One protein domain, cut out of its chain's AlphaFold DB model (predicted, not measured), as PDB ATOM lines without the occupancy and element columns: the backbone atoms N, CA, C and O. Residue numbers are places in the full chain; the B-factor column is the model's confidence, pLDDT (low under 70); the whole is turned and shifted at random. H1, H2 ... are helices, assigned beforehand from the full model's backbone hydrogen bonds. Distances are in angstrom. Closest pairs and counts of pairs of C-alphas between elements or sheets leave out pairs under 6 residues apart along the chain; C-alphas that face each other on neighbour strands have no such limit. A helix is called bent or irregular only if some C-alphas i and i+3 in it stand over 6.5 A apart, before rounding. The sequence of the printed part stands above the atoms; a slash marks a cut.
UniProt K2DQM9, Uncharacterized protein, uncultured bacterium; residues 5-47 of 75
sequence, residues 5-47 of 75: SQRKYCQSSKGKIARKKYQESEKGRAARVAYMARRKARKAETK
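AT A GLANCE: This is residues 5 to 47 of the 75 residues of an uncharacterized protein of uncultured bacterium (UniProt K2DQM9). Three helices follow one another like the sides of an open, wide V with a short extra corner: the long helix H3 makes one arm, H2 makes the other, and the short helix H1 turns off at the far end of H2. There is no core; the helices meet near their ends, and residues 33 to 47, of which 33 to 45 belong to H3, stick out free. The printed part has 43 residues with three named helices, in the order H1, H2, H3, and no named strand; its class is all helix. It is extended, with a radius of gyration of the C-alphas of 14.5 A, and flat, with spans of 40 by 22 by 11 A.

IN THESE COORDINATES: The longest helix is H3, residues 26 to 45, which measures 28.8 A from first to last C-alpha. Its C-alpha 26 is at (5.287, -29.179, 14.396) and its C-alpha 45 at (7.784, -49.141, 35.045). Before it comes H2, residues 13 to 24, 16.6 A from first to last C-alpha. H1, residues 5 to 11, is 10.0 A long by the same measure and begins with C-alpha 5 at (-13.487, -45.598, 2.231). No helix is bent or irregular.

HOW THE PARTS SIT: H3 and H2 are close but not clearly touching, with 2 pairs of C-alphas within 8 A. Their closest C-alphas are those of Gly 28 and Tyr 22, 5.5 A apart, while their centres are 20.4 A apart. Their lines are about perpendicular at 72 degrees, only just past a steep tilt. H2 and H1 are also close but not clearly touching, again with 2 pairs of C-alphas within 8 A. Here the closest C-alphas are those of Gly 15 and Tyr 9, 5.4 A apart, and the centres are 12.5 A apart. These two helices run the same way at a steep tilt of 68 degrees, only just short of about perpendicular. H1 and H3 are apart. In H1, H2 and H3 every backbone O i to N i+4 pair is within hydrogen-bond range.

THE WHOLE: The two C-alphas farthest apart are those of Ser 5 and Lys 47, the first and last printed residues, at 41.1 A. The printed part has no cut. The links from H1 to H2 and from H2 to H3 are both tight, with one residue each, Ser 12 and Ser 25. The mean pLDDT of the printed part is 94.4, and residues 46 to 47 are under 70.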
ATOM      1  N   SER A   5     -13.956 -46.798   2.935       97.25
ATOM      2  CA  SER A   5     -13.487 -45.598   2.231       97.25
ATOM      3  C   SER A   5     -12.298 -44.942   2.938       97.25
ATOM      4  O   SER A   5     -11.323 -44.587   2.280       97.25
ATOM      5  N   GLN A   6     -12.311 -44.865   4.273       97.38
ATOM      6  CA  GLN A   6     -11.189 -44.340   5.061       97.38
ATOM      7  C   GLN A   6      -9.925 -45.194   4.907       97.38
ATOM      8  O   GLN A   6      -8.830 -44.656   4.738       97.38
ATOM      9  N   ARG A   7     -10.065 -46.527   4.914       97.12
ATOM     10  CA  ARG A   7      -8.939 -47.452   4.695       97.12
ATOM     11  C   ARG A   7      -8.356 -47.298   3.291       97.12
ATOM     12  O   ARG A   7      -7.142 -47.141   3.162       97.12
ATOM     13  N   LYS A   8      -9.213 -47.255   2.261       97.56
ATOM     14  CA  LYS A   8      -8.802 -47.007   0.869       97.56
ATOM     15  C   LYS A   8      -8.080 -45.667   0.732       97.56
ATOM     16  O   LYS A   8      -6.989 -45.613   0.169       97.56
ATOM     17  N   TYR A   9      -8.627 -44.598   1.311       97.62
ATOM     18  CA  TYR A   9      -7.984 -43.285   1.302       97.62
ATOM     19  C   TYR A   9      -6.614 -43.319   1.986       97.62
ATOM     20  O   TYR A   9      -5.634 -42.850   1.416       97.62
ATOM     21  N   CYS A  10      -6.514 -43.934   3.164       96.62
ATOM     22  CA  CYS A  10      -5.260 -44.069   3.899       96.62
ATOM     23  C   CYS A  10      -4.160 -44.779   3.090       96.62
ATOM     24  O   CYS A  10      -2.980 -44.465   3.252       96.62
ATOM     25  N   GLN A  11      -4.530 -45.745   2.249       96.50
ATOM     26  CA  GLN A  11      -3.598 -46.488   1.400       96.50
ATOM     27  C   GLN A  11      -3.310 -45.795   0.059       96.50
ATOM     28  O   GLN A  11      -2.303 -46.103  -0.581       96.50
ATOM     29  N   SER A  12      -4.145 -44.836  -0.349       97.94
ATOM     30  CA  SER A  12      -3.947 -44.043  -1.566       97.94
ATOM     31  C   SER A  12      -2.705 -43.145  -1.491       97.94
ATOM     32  O   SER A  12      -2.222 -42.798  -0.409       97.94
ATOM     33  N   SER A  13      -2.206 -42.709  -2.651       98.06
ATOM     34  CA  SER A  13      -1.109 -41.735  -2.750       98.06
ATOM     35  C   SER A  13      -1.424 -40.437  -1.998       98.06
ATOM     36  O   SER A  13      -0.614 -39.975  -1.196       98.06
ATOM     37  N   LYS A  14      -2.638 -39.901  -2.176       97.62
ATOM     38  CA  LYS A  14      -3.119 -38.690  -1.490       97.62
ATOM     39  C   LYS A  14      -3.086 -38.845   0.030       97.62
ATOM     40  O   LYS A  14      -2.545 -37.984   0.723       97.62
ATOM     41  N   GLY A  15      -3.588 -39.967   0.549       97.88
ATOM     42  CA  GLY A  15      -3.568 -40.251   1.986       97.88
ATOM     43  C   GLY A  15      -2.154 -40.376   2.553       97.88
ATOM     44  O   GLY A  15      -1.869 -39.834   3.623       97.88
ATOM     45  N   LYS A  16      -1.237 -41.026   1.822       97.69
ATOM     46  CA  LYS A  16       0.182 -41.124   2.205       97.69
ATOM     47  C   LYS A  16       0.858 -39.751   2.245       97.69
ATOM     48  O   LYS A  16       1.544 -39.453   3.219       97.69
ATOM     49  N   ILE A  17       0.619 -38.902   1.244       98.31
ATOM     50  CA  ILE A  17       1.150 -37.530   1.198       98.31
ATOM     51  C   ILE A  17       0.611 -36.705   2.369       98.31
ATOM     52  O   ILE A  17       1.388 -36.064   3.071       98.31
ATOM     53  N   ALA A  18      -0.699 -36.751   2.626       97.94
ATOM     54  CA  ALA A  18      -1.309 -36.041   3.749       97.94
ATOM     55  C   ALA A  18      -0.710 -36.485   5.096       97.94
ATOM     56  O   ALA A  18      -0.371 -35.651   5.935       97.94
ATOM     57  N   ARG A  19      -0.506 -37.797   5.280       96.75
ATOM     58  CA  ARG A  19       0.158 -38.342   6.470       96.75
ATOM     59  C   ARG A  19       1.596 -37.842   6.599       96.75
ATOM     60  O   ARG A  19       1.982 -37.453   7.696       96.75
ATOM     61  N   LYS A  20       2.366 -37.839   5.507       97.50
ATOM     62  CA  LYS A  20       3.750 -37.348   5.493       97.50
ATOM     63  C   LYS A  20       3.813 -35.871   5.897       97.50
ATOM     64  O   LYS A  20       4.519 -35.541   6.843       97.50
ATOM     65  N   LYS A  21       2.972 -35.024   5.292       98.06
ATOM     66  CA  LYS A  21       2.854 -33.599   5.655       98.06
ATOM     67  C   LYS A  21       2.559 -33.404   7.142       98.06
ATOM     68  O   LYS A  21       3.186 -32.583   7.803       98.06
ATOM     69  N   TYR A  22       1.628 -34.185   7.696       97.81
ATOM     70  CA  TYR A  22       1.336 -34.118   9.125       97.81
ATOM     71  C   TYR A  22       2.537 -34.538   9.983       97.81
ATOM     72  O   TYR A  22       2.831 -33.873  10.971       97.81
ATOM     73  N   GLN A  23       3.250 -35.604   9.615       96.88
ATOM     74  CA  GLN A  23       4.430 -36.070  10.353       96.88
ATOM     75  C   GLN A  23       5.575 -35.045  10.362       96.88
ATOM     76  O   GLN A  23       6.299 -34.970  11.354       96.88
ATOM     77  N   GLU A  24       5.717 -34.260   9.296       96.88
ATOM     78  CA  GLU A  24       6.722 -33.193   9.170       96.88
ATOM     79  C   GLU A  24       6.315 -31.904   9.908       96.88
ATOM     80  O   GLU A  24       7.173 -31.130  10.339       96.88
ATOM     81  N   SER A  25       5.013 -31.693  10.131       97.88
ATOM     82  CA  SER A  25       4.503 -30.542  10.885       97.88
ATOM     83  C   SER A  25       4.981 -30.517  12.344       97.88
ATOM     84  O   SER A  25       5.283 -31.551  12.945       97.88
ATOM     85  N   GLU A  26       4.984 -29.332  12.963       97.69
ATOM     86  CA  GLU A  26       5.287 -29.179  14.396       97.69
ATOM     87  C   GLU A  26       4.385 -30.033  15.281       97.69
ATOM     88  O   GLU A  26       4.863 -30.725  16.179       97.69
ATOM     89  N   LYS A  27       3.086 -30.070  14.974       96.81
ATOM     90  CA  LYS A  27       2.116 -30.876  15.719       96.81
ATOM     91  C   LYS A  27       2.439 -32.370  15.639       96.81
ATOM     92  O   LYS A  27       2.355 -33.070  16.647       96.81
ATOM     93  N   GLY A  28       2.827 -32.859  14.461       97.25
ATOM     94  CA  GLY A  28       3.245 -34.251  14.273       97.25
ATOM     95  C   GLY A  28       4.523 -34.587  15.042       97.25
ATOM     96  O   GLY A  28       4.589 -35.624  15.709       97.25
ATOM     97  N   ARG A  29       5.512 -33.685  15.016       97.25
ATOM     98  CA  ARG A  29       6.758 -33.822  15.785       97.25
ATOM     99  C   ARG A  29       6.496 -33.838  17.293       97.25
ATOM    100  O   ARG A  29       6.959 -34.756  17.970       97.25
ATOM    101  N   ALA A  30       5.691 -32.909  17.805       97.69
ATOM    102  CA  ALA A  30       5.312 -32.851  19.218       97.69
ATOM    103  C   ALA A  30       4.583 -34.127  19.673       97.69
ATOM    104  O   ALA A  30       4.941 -34.727  20.689       97.69
ATOM    105  N   ALA A  31       3.625 -34.614  18.877       97.75
ATOM    106  CA  ALA A  31       2.923 -35.865  19.161       97.75
ATOM    107  C   ALA A  31       3.881 -37.070  19.215       97.75
ATOM    108  O   ALA A  31       3.763 -37.922  20.101       97.75
ATOM    109  N   ARG A  32       4.865 -37.133  18.304       97.19
ATOM    110  CA  ARG A  32       5.898 -38.182  18.306       97.19
ATOM    111  C   ARG A  32       6.748 -38.138  19.574       97.19
ATOM    112  O   ARG A  32       7.008 -39.194  20.152       97.19
ATOM    113  N   VAL A  33       7.174 -36.953  20.008       97.31
ATOM    114  CA  VAL A  33       7.955 -36.780  21.245       97.31
ATOM    115  C   VAL A  33       7.153 -37.257  22.455       97.31
ATOM    116  O   VAL A  33       7.635 -38.109  23.203       97.31
ATOM    117  N   ALA A  34       5.905 -36.803  22.594       97.44
ATOM    118  CA  ALA A  34       5.025 -37.204  23.691       97.44
ATOM    119  C   ALA A  34       4.794 -38.726  23.730       97.44
ATOM    120  O   ALA A  34       4.864 -39.349  24.793       97.44
ATOM    121  N   TYR A  35       4.578 -39.350  22.567       97.12
ATOM    122  CA  TYR A  35       4.449 -40.804  22.462       97.12
ATOM    123  C   TYR A  35       5.715 -41.529  22.934       97.12
ATOM    124  O   TYR A  35       5.632 -42.490  23.701       97.12
ATOM    125  N   MET A  36       6.894 -41.074  22.500       97.19
ATOM    126  CA  MET A  36       8.160 -41.701  22.880       97.19
ATOM    127  C   MET A  36       8.464 -41.534  24.369       97.19
ATOM    128  O   MET A  36       8.927 -42.492  24.984       97.19
ATOM    129  N   ALA A  37       8.160 -40.377  24.960       95.56
ATOM    130  CA  ALA A  37       8.299 -40.149  26.397       95.56
ATOM    131  C   ALA A  37       7.433 -41.132  27.202       95.56
ATOM    132  O   ALA A  37       7.953 -41.879  28.031       95.56
ATOM    133  N   ARG A  38       6.142 -41.241  26.864       95.69
ATOM    134  CA  ARG A  38       5.219 -42.211  27.484       95.69
ATOM    135  C   ARG A  38       5.679 -43.655  27.312       95.69
ATOM    136  O   ARG A  38       5.622 -44.447  28.247       95.69
ATOM    137  N   ARG A  39       6.157 -44.014  26.118       93.88
ATOM    138  CA  ARG A  39       6.670 -45.362  25.838       93.88
ATOM    139  C   ARG A  39       7.905 -45.685  26.681       93.88
ATOM    140  O   ARG A  39       8.040 -46.829  27.106       93.88
ATOM    141  N   LYS A  40       8.803 -44.718  26.892       93.38
ATOM    142  CA  LYS A  40       9.981 -44.874  27.757       93.38
ATOM    143  C   LYS A  40       9.580 -45.026  29.224       93.38
ATOM    144  O   LYS A  40      10.053 -45.968  29.843       93.38
ATOM    145  N   ALA A  41       8.677 -44.181  29.729       90.69
ATOM    146  CA  ALA A  41       8.165 -44.266  31.099       90.69
ATOM    147  C   ALA A  41       7.545 -45.641  31.383       90.69
ATOM    148  O   ALA A  41       8.009 -46.349  32.267       90.69
ATOM    149  N   ARG A  42       6.633 -46.103  30.516       90.81
ATOM    150  CA  ARG A  42       6.036 -47.439  30.650       90.81
ATOM    151  C   ARG A  42       7.080 -48.554  30.624       90.81
ATOM    152  O   ARG A  42       6.952 -49.524  31.348       90.81
ATOM    153  N   LYS A  43       8.117 -48.436  29.788       89.25
ATOM    154  CA  LYS A  43       9.213 -49.417  29.767       89.25
ATOM    155  C   LYS A  43      10.045 -49.407  31.049       89.25
ATOM    156  O   LYS A  43      10.580 -50.454  31.390       89.25
ATOM    157  N   ALA A  44      10.202 -48.255  31.695       86.00
ATOM    158  CA  ALA A  44      10.889 -48.137  32.976       86.00
ATOM    159  C   ALA A  44      10.045 -48.729  34.113       86.00
ATOM    160  O   ALA A  44      10.587 -49.465  34.920       86.00
ATOM    161  N   GLU A  45       8.728 -48.507  34.108       78.88
ATOM    162  CA  GLU A  45       7.784 -49.141  35.045       78.88
ATOM    163  C   GLU A  45       7.738 -50.667  34.880       78.88
ATOM    164  O   GLU A  45       7.674 -51.404  35.854       78.88
ATOM    165  N   THR A  46       7.778 -51.157  33.636       68.44
ATOM    166  CA  THR A  46       7.765 -52.600  33.348       68.44
ATOM    167  C   THR A  46       9.138 -53.251  33.422       68.44
ATOM    168  O   THR A  46       9.220 -54.462  33.247       68.44
ATOM    169  N   LYS A  47      10.225 -52.482  33.584       60.09
ATOM    170  CA  LYS A  47      11.512 -53.060  33.967       60.09
ATOM    171  C   LYS A  47      11.369 -53.367  35.452       60.09
ATOM    172  O   LYS A  47      11.349 -52.417  36.235       60.09
TER     173      LYS A  47